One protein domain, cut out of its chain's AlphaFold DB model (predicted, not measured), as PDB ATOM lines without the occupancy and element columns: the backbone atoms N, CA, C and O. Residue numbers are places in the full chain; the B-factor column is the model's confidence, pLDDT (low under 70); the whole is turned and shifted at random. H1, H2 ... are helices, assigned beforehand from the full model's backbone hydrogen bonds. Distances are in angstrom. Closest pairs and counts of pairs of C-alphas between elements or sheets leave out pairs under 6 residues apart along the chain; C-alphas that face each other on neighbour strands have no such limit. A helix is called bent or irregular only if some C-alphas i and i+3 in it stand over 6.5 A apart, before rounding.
ATOM      1  N   ALA A   2     -44.518  27.668  54.673       81.12
ATOM      2  CA  ALA A   2     -45.469  27.017  55.578       81.12
ATOM      3  C   ALA A   2     -46.483  26.109  54.852       81.12
ATOM      4  O   ALA A   2     -46.654  24.960  55.242       81.12
ATOM      5  N   LEU A   3     -47.070  26.565  53.736       81.25
ATOM      6  CA  LEU A   3     -48.003  25.758  52.931       81.25
ATOM      7  C   LEU A   3     -47.389  24.446  52.416       81.25
ATOM      8  O   LEU A   3     -48.017  23.399  52.527       81.25
ATOM      9  N   THR A   4     -46.152  24.467  51.912       86.25
ATOM     10  CA  THR A   4     -45.438  23.247  51.494       86.25
ATOM     11  C   THR A   4     -45.284  22.277  52.665       86.25
ATOM     12  O   THR A   4     -45.598  21.099  52.529       86.25
ATOM     13  N   GLN A   5     -44.868  22.772  53.834       87.00
ATOM     14  CA  GLN A   5     -44.698  21.945  55.033       87.00
ATOM     15  C   GLN A   5     -46.027  21.364  55.528       87.00
ATOM     16  O   GLN A   5     -46.070  20.220  55.972       87.00
ATOM     17  N   VAL A   6     -47.115  22.132  55.444       86.44
ATOM     18  CA  VAL A   6     -48.466  21.664  55.774       86.44
ATOM     19  C   VAL A   6     -48.878  20.534  54.832       86.44
ATOM     20  O   VAL A   6     -49.308  19.484  55.308       86.44
ATOM     21  N   VAL A   7     -48.670  20.691  53.520       87.31
ATOM     22  CA  VAL A   7     -48.947  19.630  52.539       87.31
ATOM     23  C   VAL A   7     -48.102  18.383  52.825       87.31
ATOM     24  O   VAL A   7     -48.659  17.290  52.920       87.31
ATOM     25  N   GLU A   8     -46.793  18.520  53.060       88.06
ATOM     26  CA  GLU A   8     -45.924  17.382  53.402       88.06
ATOM     27  C   GLU A   8     -46.347  16.672  54.690       88.06
ATOM     28  O   GLU A   8     -46.389  15.441  54.732       88.06
ATOM     29  N   ARG A   9     -46.691  17.422  55.745       87.62
ATOM     30  CA  ARG A   9     -47.161  16.842  57.011       87.62
ATOM     31  C   ARG A   9     -48.471  16.091  56.822       87.62
ATOM     32  O   ARG A   9     -48.599  14.977  57.320       87.62
ATOM     33  N   MET A  10     -49.422  16.654  56.076       85.56
ATOM     34  CA  MET A  10     -50.686  15.971  55.790       85.56
ATOM     35  C   MET A  10     -50.478  14.682  54.986       85.56
ATOM     36  O   MET A  10     -51.135  13.678  55.265       85.56
ATOM     37  N   LEU A  11     -49.534  14.681  54.040       85.06
ATOM     38  CA  LEU A  11     -49.153  13.485  53.287       85.06
ATOM     39  C   LEU A  11     -48.459  12.442  54.179       85.06
ATOM     40  O   LEU A  11     -48.726  11.249  54.050       85.06
ATOM     41  N   GLY A  12     -47.613  12.873  55.120       82.69
ATOM     42  CA  GLY A  12     -46.907  11.995  56.062       82.69
ATOM     43  C   GLY A  12     -47.795  11.365  57.142       82.69
ATOM     44  O   GLY A  12     -47.498  10.270  57.615       82.69
ATOM     45  N   LEU A  13     -48.906  12.011  57.512       79.62
ATOM     46  CA  LEU A  13     -49.843  11.518  58.532       79.62
ATOM     47  C   LEU A  13     -50.751  10.373  58.041       79.62
ATOM     48  O   LEU A  13     -51.494   9.798  58.838       79.62
ATOM     49  N   GLY A  14     -50.719  10.027  56.748       65.25
ATOM     50  CA  GLY A  14     -51.377   8.834  56.190       65.25
ATOM     51  C   GLY A  14     -52.913   8.829  56.227       65.25
ATOM     52  O   GLY A  14     -53.532   7.879  55.753       65.25
ATOM     53  N   LYS A  15     -53.545   9.884  56.753       63.50
ATOM     54  CA  LYS A  15     -54.996  10.120  56.714       63.50
ATOM     55  C   LYS A  15     -55.283  11.442  56.004       63.50
ATOM     56  O   LYS A  15     -55.714  12.398  56.651       63.50
ATOM     57  N   PRO A  16     -55.027  11.537  54.691       61.12
ATOM     58  CA  PRO A  16     -55.416  12.719  53.951       61.12
ATOM     59  C   PRO A  16     -56.945  12.748  53.907       61.12
ATOM     60  O   PRO A  16     -57.570  11.897  53.271       61.12
ATOM     61  N   SER A  17     -57.583  13.722  54.561       64.69
ATOM     62  CA  SER A  17     -58.900  14.141  54.089       64.69
ATOM     63  C   SER A  17     -58.657  14.694  52.683       64.69
ATOM     64  O   SER A  17     -58.140  15.794  52.510       64.69
ATOM     65  N   GLY A  18     -58.894  13.861  51.663       70.50
ATOM     66  CA  GLY A  18     -58.380  14.097  50.307       70.50
ATOM     67  C   GLY A  18     -58.748  15.469  49.733       70.50
ATOM     68  O   GLY A  18     -57.964  16.035  48.980       70.50
ATOM     69  N   GLY A  19     -59.886  16.032  50.159       82.81
ATOM     70  CA  GLY A  19     -60.291  17.399  49.833       82.81
ATOM     71  C   GLY A  19     -59.328  18.462  50.364       82.81
ATOM     72  O   GLY A  19     -58.824  19.248  49.576       82.81
ATOM     73  N   LEU A  20     -58.985  18.444  51.658       85.69
ATOM     74  CA  LEU A  20     -58.129  19.475  52.258       85.69
ATOM     75  C   LEU A  20     -56.708  19.443  51.685       85.69
ATOM     76  O   LEU A  20     -56.143  20.486  51.381       85.69
ATOM     77  N   VAL A  21     -56.137  18.248  51.494       87.19
ATOM     78  CA  VAL A  21     -54.795  18.114  50.900       87.19
ATOM     79  C   VAL A  21     -54.771  18.659  49.478       87.19
ATOM     80  O   VAL A  21     -53.851  19.394  49.122       87.19
ATOM     81  N   ARG A  22     -55.800  18.344  48.686       87.62
ATOM     82  CA  ARG A  22     -55.965  18.884  47.336       87.62
ATOM     83  C   ARG A  22     -56.129  20.399  47.362       87.62
ATOM     84  O   ARG A  22     -55.497  21.076  46.556       87.62
ATOM     85  N   ASP A  23     -56.948  20.930  48.258       89.38
ATOM     86  CA  ASP A  23     -57.228  22.363  48.322       89.38
ATOM     87  C   ASP A  23     -55.962  23.131  48.732       89.38
ATOM     88  O   ASP A  23     -55.560  24.060  48.037       89.38
ATOM     89  N   CYS A  24     -55.230  22.659  49.747       90.00
ATOM     90  CA  CYS A  24     -53.931  23.223  50.123       90.00
ATOM     91  C   CYS A  24     -52.896  23.124  48.996       90.00
ATOM     92  O   CYS A  24     -52.132  24.065  48.780       90.00
ATOM     93  N   PHE A  25     -52.855  22.001  48.272       90.94
ATOM     94  CA  PHE A  25     -51.956  21.846  47.131       90.94
ATOM     95  C   PHE A  25     -52.326  22.801  45.990       90.94
ATOM     96  O   PHE A  25     -51.450  23.465  45.447       90.94
ATOM     97  N   THR A  26     -53.615  22.953  45.687       92.44
ATOM     98  CA  THR A  26     -54.122  23.906  44.688       92.44
ATOM     99  C   THR A  26     -53.731  25.335  45.061       92.44
ATOM    100  O   THR A  26     -53.124  26.031  44.249       92.44
ATOM    101  N   SER A  27     -53.962  25.744  46.313       93.75
ATOM    102  CA  SER A  27     -53.558  27.064  46.807       93.75
ATOM    103  C   SER A  27     -52.043  27.270  46.761       93.75
ATOM    104  O   SER A  27     -51.582  28.368  46.453       93.75
ATOM    105  N   LEU A  28     -51.245  26.229  47.021       93.00
ATOM    106  CA  LEU A  28     -49.789  26.302  46.887       93.00
ATOM    107  C   LEU A  28     -49.372  26.560  45.432       93.00
ATOM    108  O   LEU A  28     -48.493  27.394  45.199       93.00
ATOM    109  N   LEU A  29     -49.986  25.877  44.461       93.06
ATOM    110  CA  LEU A  29     -49.709  26.098  43.039       93.06
ATOM    111  C   LEU A  29     -50.102  27.520  42.617       93.06
ATOM    112  O   LEU A  29     -49.299  28.212  41.995       93.06
ATOM    113  N   GLU A  30     -51.285  27.988  43.019       94.38
ATOM    114  CA  GLU A  30     -51.760  29.348  42.731       94.38
ATOM    115  C   GLU A  30     -50.825  30.416  43.304       94.38
ATOM    116  O   GLU A  30     -50.411  31.330  42.589       94.38
ATOM    117  N   ALA A  31     -50.442  30.280  44.575       92.81
ATOM    118  CA  ALA A  31     -49.515  31.200  45.225       92.81
ATOM    119  C   ALA A  31     -48.135  31.191  44.547       92.81
ATOM    120  O   ALA A  31     -47.518  32.242  44.386       92.81
ATOM    121  N   SER A  32     -47.664  30.023  44.104       92.12
ATOM    122  CA  SER A  32     -46.365  29.884  43.435       92.12
ATOM    123  C   SER A  32     -46.347  30.516  42.045       92.12
ATOM    124  O   SER A  32     -45.325  31.074  41.647       92.12
ATOM    125  N   VAL A  33     -47.464  30.460  41.314       93.25
ATOM    126  CA  VAL A  33     -47.628  31.167  40.036       93.25
ATOM    127  C   VAL A  33     -47.653  32.679  40.258       93.25
ATOM    128  O   VAL A  33     -46.900  33.398  39.607       93.25
ATOM    129  N   ARG A  34     -48.462  33.164  41.210       91.94
ATOM    130  CA  ARG A  34     -48.570  34.603  41.511       91.94
ATOM    131  C   ARG A  34     -47.247  35.199  41.971       91.94
ATOM    132  O   ARG A  34     -46.883  36.280  41.527       91.94
ATOM    133  N   LEU A  35     -46.511  34.487  42.823       87.94
ATOM    134  CA  LEU A  35     -45.212  34.967  43.279       87.94
ATOM    135  C   LEU A  35     -44.223  35.100  42.120       87.94
ATOM    136  O   LEU A  35     -43.515  36.098  42.044       87.94
ATOM    137  N   ARG A  36     -44.199  34.125  41.204       87.69
ATOM    138  CA  ARG A  36     -43.334  34.199  40.025       87.69
ATOM    139  C   ARG A  36     -43.678  35.400  39.145       87.69
ATOM    140  O   ARG A  36     -42.782  36.134  38.753       87.69
ATOM    141  N   GLN A  37     -44.967  35.653  38.924       88.62
ATOM    142  CA  GLN A  37     -45.431  36.831  38.183       88.62
ATOM    143  C   GLN A  37     -45.024  38.151  38.861       88.62
ATOM    144  O   GLN A  37     -44.636  39.093  38.182       88.62
ATOM    145  N   MET A  38     -45.069  38.225  40.198       84.88
ATOM    146  CA  MET A  38     -44.614  39.408  40.944       84.88
ATOM    147  C   MET A  38     -43.099  39.613  40.879       84.88
ATOM    148  O   MET A  38     -42.645  40.750  40.914       84.88
ATOM    149  N   GLN A  39     -42.315  38.534  40.821       80.50
ATOM    150  CA  GLN A  39     -40.861  38.623  40.663       80.50
ATOM    151  C   GLN A  39     -40.484  39.127  39.265       80.50
ATOM    152  O   GLN A  39     -39.604  39.970  39.158       80.50
ATOM    153  N   GLU A  40     -41.190  38.681  38.224       72.81
ATOM    154  CA  GLU A  40     -40.979  39.143  36.841       72.81
ATOM    155  C   GLU A  40     -41.373  40.624  36.638       72.81
ATOM    156  O   GLU A  40     -40.809  41.292  35.781       72.81
ATOM    157  N   GLY A  41     -42.296  41.170  37.441       60.16
ATOM    158  CA  GLY A  41     -42.750  42.567  37.341       60.16
ATOM    159  C   GLY A  41     -41.915  43.615  38.092       60.16
ATOM    160  O   GLY A  41     -42.284  44.784  38.073       60.16
ATOM    161  N   GLN A 116     -38.106  29.219  46.648       85.06
ATOM    162  CA  GLN A 116     -39.472  28.709  46.545       85.06
ATOM    163  C   GLN A 116     -39.676  27.820  45.316       85.06
ATOM    164  O   GLN A 116     -40.378  26.811  45.410       85.06
ATOM    165  N   ARG A 117     -39.038  28.149  44.186       88.19
ATOM    166  CA  ARG A 117     -39.114  27.341  42.964       88.19
ATOM    167  C   ARG A 117     -38.624  25.928  43.240       88.19
ATOM    168  O   ARG A 117     -39.327  24.962  42.945       88.19
ATOM    169  N   ARG A 118     -37.443  25.804  43.846       90.25
ATOM    170  CA  ARG A 118     -36.859  24.505  44.190       90.25
ATOM    171  C   ARG A 118     -37.733  23.720  45.156       90.25
ATOM    172  O   ARG A 118     -37.884  22.513  44.995       90.25
ATOM    173  N   VAL A 119     -38.329  24.387  46.137       90.31
ATOM    174  CA  VAL A 119     -39.190  23.725  47.124       90.31
ATOM    175  C   VAL A 119     -40.448  23.146  46.475       90.31
ATOM    176  O   VAL A 119     -40.801  21.997  46.741       90.31
ATOM    177  N   VAL A 120     -41.115  23.916  45.613       89.94
ATOM    178  CA  VAL A 120     -42.323  23.462  44.906       89.94
ATOM    179  C   VAL A 120     -41.995  22.300  43.969       89.94
ATOM    180  O   VAL A 120     -42.723  21.308  43.956       89.94
ATOM    181  N   LEU A 121     -40.871  22.378  43.251       91.06
ATOM    182  CA  LEU A 121     -40.395  21.295  42.388       91.06
ATOM    183  C   LEU A 121     -40.156  19.998  43.163       91.06
ATOM    184  O   LEU A 121     -40.678  18.959  42.769       91.06
ATOM    185  N   LEU A 122     -39.436  20.062  44.288       92.56
ATOM    186  CA  LEU A 122     -39.162  18.889  45.124       92.56
ATOM    187  C   LEU A 122     -40.445  18.263  45.683       92.56
ATOM    188  O   LEU A 122     -40.557  17.037  45.753       92.56
ATOM    189  N   LEU A 123     -41.425  19.086  46.065       91.56
ATOM    190  CA  LEU A 123     -42.716  18.593  46.539       91.56
ATOM    191  C   LEU A 123     -43.450  17.816  45.436       91.56
ATOM    192  O   LEU A 123     -43.940  16.713  45.683       91.56
ATOM    193  N   ILE A 124     -43.515  18.379  44.226       92.00
ATOM    194  CA  ILE A 124     -44.171  17.744  43.077       92.00
ATOM    195  C   ILE A 124     -43.433  16.458  42.700       92.00
ATOM    196  O   ILE A 124     -44.059  15.405  42.602       92.00
ATOM    197  N   GLU A 125     -42.108  16.500  42.576       92.19
ATOM    198  CA  GLU A 125     -41.287  15.327  42.268       92.19
ATOM    199  C   GLU A 125     -41.572  14.175  43.239       92.19
ATOM    200  O   GLU A 125     -41.848  13.050  42.822       92.19
ATOM    201  N   LYS A 126     -41.607  14.465  44.541       91.56
ATOM    202  CA  LYS A 126     -41.790  13.454  45.585       91.56
ATOM    203  C   LYS A 126     -43.221  12.922  45.684       91.56
ATOM    204  O   LYS A 126     -43.407  11.747  46.000       91.56
ATOM    205  N   TYR A 127     -44.235  13.750  45.422       90.38
ATOM    206  CA  TYR A 127     -45.632  13.430  45.748       90.38
ATOM    207  C   TYR A 127     -46.629  13.522  44.580       90.38
ATOM    208  O   TYR A 127     -47.827  13.347  44.805       90.38
ATOM    209  N   HIS A 128     -46.188  13.728  43.333       89.38
ATOM    210  CA  HIS A 128     -47.069  13.817  42.152       89.38
ATOM    211  C   HIS A 128     -48.040  12.631  42.010       89.38
ATOM    212  O   HIS A 128     -49.192  12.815  41.624       89.38
ATOM    213  N   HIS A 129     -47.623  11.421  42.383       87.19
ATOM    214  CA  HIS A 129     -48.464  10.219  42.360       87.19
ATOM    215  C   HIS A 129     -49.690  10.286  43.292       87.19
ATOM    216  O   HIS A 129     -50.656   9.564  43.079       87.19
ATOM    217  N   VAL A 130     -49.673  11.138  44.322       86.06
ATOM    218  CA  VAL A 130     -50.833  11.384  45.204       86.06
ATOM    219  C   VAL A 130     -51.507  12.714  44.882       86.06
ATOM    220  O   VAL A 130     -52.728  12.832  44.956       86.06
ATOM    221  N   LEU A 131     -50.706  13.730  44.559       86.19
ATOM    222  CA  LEU A 131     -51.167  15.109  44.404       86.19
ATOM    223  C   LEU A 131     -51.740  15.410  43.016       86.19
ATOM    224  O   LEU A 131     -52.581  16.296  42.888       86.19
ATOM    225  N   ILE A 132     -51.283  14.695  41.988       85.62
ATOM    226  CA  ILE A 132     -51.630  14.951  40.586       85.62
ATOM    227  C   ILE A 132     -52.395  13.761  40.006       85.62
ATOM    228  O   ILE A 132     -53.461  13.941  39.416       85.62
ATOM    229  N   GLN A 133     -51.913  12.530  40.210       79.88
ATOM    230  CA  GLN A 133     -52.606  11.348  39.693       79.88
ATOM    231  C   GLN A 133     -53.956  11.144  40.401       79.88
ATOM    232  O   GLN A 133     -54.028  10.911  41.604       79.88
ATOM    233  N   GLY A 134     -55.046  11.228  39.634       69.25
ATOM    234  CA  GLY A 134     -56.414  11.029  40.130       69.25
ATOM    235  C   GLY A 134     -57.063  12.258  40.778       69.25
ATOM    236  O   GLY A 134     -58.208  12.161  41.221       69.25
ATOM    237  N   GLN A 135     -56.382  13.408  40.809       74.50
ATOM    238  CA  GLN A 135     -56.941  14.674  41.293       74.50
ATOM    239  C   GLN A 135     -57.389  15.555  40.121       74.50
ATOM    240  O   GLN A 135     -56.670  15.736  39.142       74.50
ATOM    241  N   ALA A 136     -58.587  16.134  40.225       79.19
ATOM    242  CA  ALA A 136     -59.088  17.098  39.248       79.19
ATOM    243  C   ALA A 136     -58.565  18.500  39.590       79.19
ATOM    244  O   ALA A 136     -59.206  19.244  40.334       79.19
ATOM    245  N   LEU A 137     -57.387  18.847  39.072       85.75
ATOM    246  CA  LEU A 137     -56.844  20.203  39.164       85.75
ATOM    247  C   LEU A 137     -57.417  21.088  38.042       85.75
ATOM    248  O   LEU A 137     -57.618  20.601  36.924       85.75
ATOM    249  N   PRO A 138     -57.669  22.387  38.293       90.31
ATOM    250  CA  PRO A 138     -58.136  23.296  37.253       90.31
ATOM    251  C   PRO A 138     -57.140  23.375  36.088       90.31
ATOM    252  O   PRO A 138     -55.965  23.679  36.283       90.31
ATOM    253  N   MET A 139     -57.607  23.161  34.856       90.00
ATOM    254  CA  MET A 139     -56.735  23.158  33.669       90.00
ATOM    255  C   MET A 139     -55.991  24.488  33.479       90.00
ATOM    256  O   MET A 139     -54.822  24.494  33.104       90.00
ATOM    257  N   GLN A 140     -56.651  25.606  33.784       92.94
ATOM    258  CA  GLN A 140     -56.046  26.940  33.718       92.94
ATOM    259  C   GLN A 140     -54.879  27.090  34.700       92.94
ATOM    260  O   GLN A 140     -53.873  27.709  34.364       92.94
ATOM    261  N   LEU A 141     -54.991  26.482  35.886       92.81
ATOM    262  CA  LEU A 141     -53.926  26.479  36.884       92.81
ATOM    263  C   LEU A 141     -52.742  25.624  36.433       92.81
ATOM    264  O   LEU A 141     -51.599  26.024  36.605       92.81
ATOM    265  N   ILE A 142     -52.998  24.467  35.817       92.25
ATOM    266  CA  ILE A 142     -51.926  23.639  35.249       92.25
ATOM    267  C   ILE A 142     -51.196  24.419  34.153       92.25
ATOM    268  O   ILE A 142     -49.972  24.473  34.151       92.25
ATOM    269  N   GLN A 143     -51.922  25.066  33.238       93.31
ATOM    270  CA  GLN A 143     -51.313  25.850  32.161       93.31
ATOM    271  C   GLN A 143     -50.463  27.008  32.691       93.31
ATOM    272  O   GLN A 143     -49.332  27.185  32.238       93.31
ATOM    273  N   SER A 144     -50.974  27.770  33.661       94.00
ATOM    274  CA  SER A 144     -50.223  28.877  34.259       94.00
ATOM    275  C   SER A 144     -49.011  28.385  35.051       94.00
ATOM    276  O   SER A 144     -47.941  28.986  34.967       94.00
ATOM    277  N   LEU A 145     -49.138  27.249  35.742       93.38
ATOM    278  CA  LEU A 145     -48.025  26.601  36.421       93.38
ATOM    279  C   LEU A 145     -46.959  26.130  35.436       93.38
ATOM    280  O   LEU A 145     -45.791  26.341  35.709       93.38
ATOM    281  N   LEU A 146     -47.322  25.521  34.306       92.94
ATOM    282  CA  LEU A 146     -46.354  25.053  33.308       92.94
ATOM    283  C   LEU A 146     -45.679  26.203  32.559       92.94
ATOM    284  O   LEU A 146     -44.518  26.080  32.181       92.94
ATOM    285  N   TYR A 147     -46.376  27.324  32.373       92.31
ATOM    286  CA  TYR A 147     -45.760  28.548  31.874       92.31
ATOM    287  C   TYR A 147     -44.723  29.084  32.871       92.31
ATOM    288  O   TYR A 147     -43.590  29.376  32.497       92.31
ATOM    289  N   ALA A 148     -45.092  29.151  34.153       91.00
ATOM    290  CA  ALA A 148     -44.213  29.620  35.216       91.00
ATOM    291  C   ALA A 148     -43.104  28.611  35.571       91.00
ATOM    292  O   ALA A 148     -42.032  29.010  35.995       91.00
ATOM    293  N   TYR A 149     -43.318  27.307  35.422       91.12
ATOM    294  CA  TYR A 149     -42.403  26.235  35.834       91.12
ATOM    295  C   TYR A 149     -42.450  25.086  34.815       91.12
ATOM    296  O   TYR A 149     -43.086  24.054  35.063       91.12
ATOM    297  N   PRO A 150     -41.790  25.233  33.652       90.81
ATOM    298  CA  PRO A 150     -41.852  24.242  32.575       90.81
ATOM    299  C   PRO A 150     -41.355  22.849  32.981       90.81
ATOM    300  O   PRO A 150     -41.802  21.842  32.433       90.81
ATOM    301  N   GLU A 151     -40.464  22.768  33.972       90.56
ATOM    302  CA  GLU A 151     -39.899  21.511  34.476       90.56
ATOM    303  C   GLU A 151     -40.961  20.610  35.111       90.56
ATOM    304  O   GLU A 151     -40.816  19.387  35.128       90.56
ATOM    305  N   CYS A 152     -42.058  21.200  35.592       89.38
ATOM    306  CA  CYS A 152     -43.170  20.454  36.157       89.38
ATOM    307  C   CYS A 152     -43.914  19.616  35.103       89.38
ATOM    308  O   CYS A 152     -44.619  18.682  35.476       89.38
ATOM    309  N   GLY A 153     -43.751  19.898  33.804       87.38
ATOM    310  CA  GLY A 153     -44.490  19.241  32.716       87.38
ATOM    311  C   GLY A 153     -44.382  17.718  32.698       87.38
ATOM    312  O   GLY A 153     -45.334  17.045  32.313       87.38
ATOM    313  N   LEU A 154     -43.271  17.171  33.193       89.12
ATOM    314  CA  LEU A 154     -43.038  15.727  33.272       89.12
ATOM    315  C   LEU A 154     -43.996  15.004  34.235       89.12
ATOM    316  O   LEU A 154     -44.166  13.794  34.118       89.12
ATOM    317  N   TYR A 155     -44.620  15.727  35.171       88.44
ATOM    318  CA  TYR A 155     -45.458  15.155  36.229       88.44
ATOM    319  C   TYR A 155     -46.966  15.295  35.978       88.44
ATOM    320  O   TYR A 155     -47.754  14.718  36.725       88.44
ATOM    321  N   PHE A 156     -47.370  16.054  34.953       83.44
ATOM    322  CA  PHE A 156     -48.774  16.306  34.586       83.44
ATOM    323  C   PHE A 156     -49.225  15.532  33.327       83.44
ATOM    324  O   PHE A 156     -50.294  15.825  32.788       83.44
TER     325      PHE A 156
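AT A GLANCE: This is residues 2 to 41 and 116 to 156 of the 157 residues of an uncharacterized protein of Morella rubra (UniProt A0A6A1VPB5). The long helix H2 and the kinked helix H3 sit side by side in the middle, with H1 packed on one side of the pair and H4 and H5 on the side away from H1, H4 over H2 and H5 over H3. H1 folds back along the first part of H2 as a hairpin, and with H3 they make a bundle of three helices, up and down, each running against the one before it. The printed part has 81 residues with five named helices, H1 to H5 in order along the chain, and no named strand; the class is all helix. The whole is compact, with a radius of gyration of the C-alphas of 12.1 A, but elongated, spanning 39 by 24 by 18 A.

IN THESE COORDINATES: H2, the longest helix, holds residues 18 to 40 and measures 33.3 A from C-alpha 18 at (-58.380, 14.097, 50.307) to C-alpha 40 at (-40.979, 39.143, 36.841). H1, residues 2 to 12, is 15.1 A long and begins at C-alpha 2 at (-45.469, 27.017, 55.578). H3, residues 116 to 131, is 18.1 A long; it has a kink of 52 degrees near residue 125 and is irregular, with C-alphas 126 and 129 8.1 A apart. H4, residues 139 to 148, is 14.2 A long. H5, residues 150 to 155, is 10.4 A long and only just irregular, with C-alphas 151 and 154 6.7 A apart; it ends at C-alpha 155 at (-45.458, 15.155, 36.229).

HOW THE PARTS SIT: H2 and H3 are the hubs, touching three helices each. With residues 21 to 28 alone, H2 touches H1 at a shallow tilt of 31 degrees, opposite ways; the closest C-alphas, of Val 7 and Val 21, are 6.3 A apart. With residues 22 to 32 alone, H2 touches H3 at a shallow tilt of 27 degrees, opposite ways; the closest C-alphas are those of Arg 22 and Leu 131, 6.8 A. H1 touches H3 the same way at a shallow tilt of 27 degrees, with the C-alphas of Thr 4 and Val 120 closest at 7.3 A. With residues 29 to 37 alone, H2 touches H4 at a steep tilt of 41 degrees, the same way; the C-alphas of Val 33 and Leu 145 come closest, 5.8 A. H3 touches H5 with residues 121 to 128 alone, the same way at a shallow tilt of 18 degrees; the closest C-alphas are those of His 128 and Tyr 155, 6.3 A. H4 and H5 only just touch, only at the corner, with 3 pairs of C-alphas within 8 A, the closest those of Leu 146 and Gly 153 at 6.1 A. H1 is apart from H4 and H5, H2 from H5, and H3 from H4. Every O i to N i+4 pair is within hydrogen-bond range in H1, H2 and H4; in H3 10 of 12 are, and in H5 0 of 2, beside 2 of 3 O i to N i+3 pairs.

THE WHOLE: The two C-alphas farthest apart, of Lys 15 and Gly 41, are 39.7 A apart. Residues 42 to 115 are not printed, and C-alphas 41 and 116 stand 17.0 A apart across the cut. Of the links that are printed whole, H1 to H2 and H4 to H5 are tight and H3 to H4 is short. The mean pLDDT of the printed part is 86.3; residues 14 to 17, 41 and 134 are under 70.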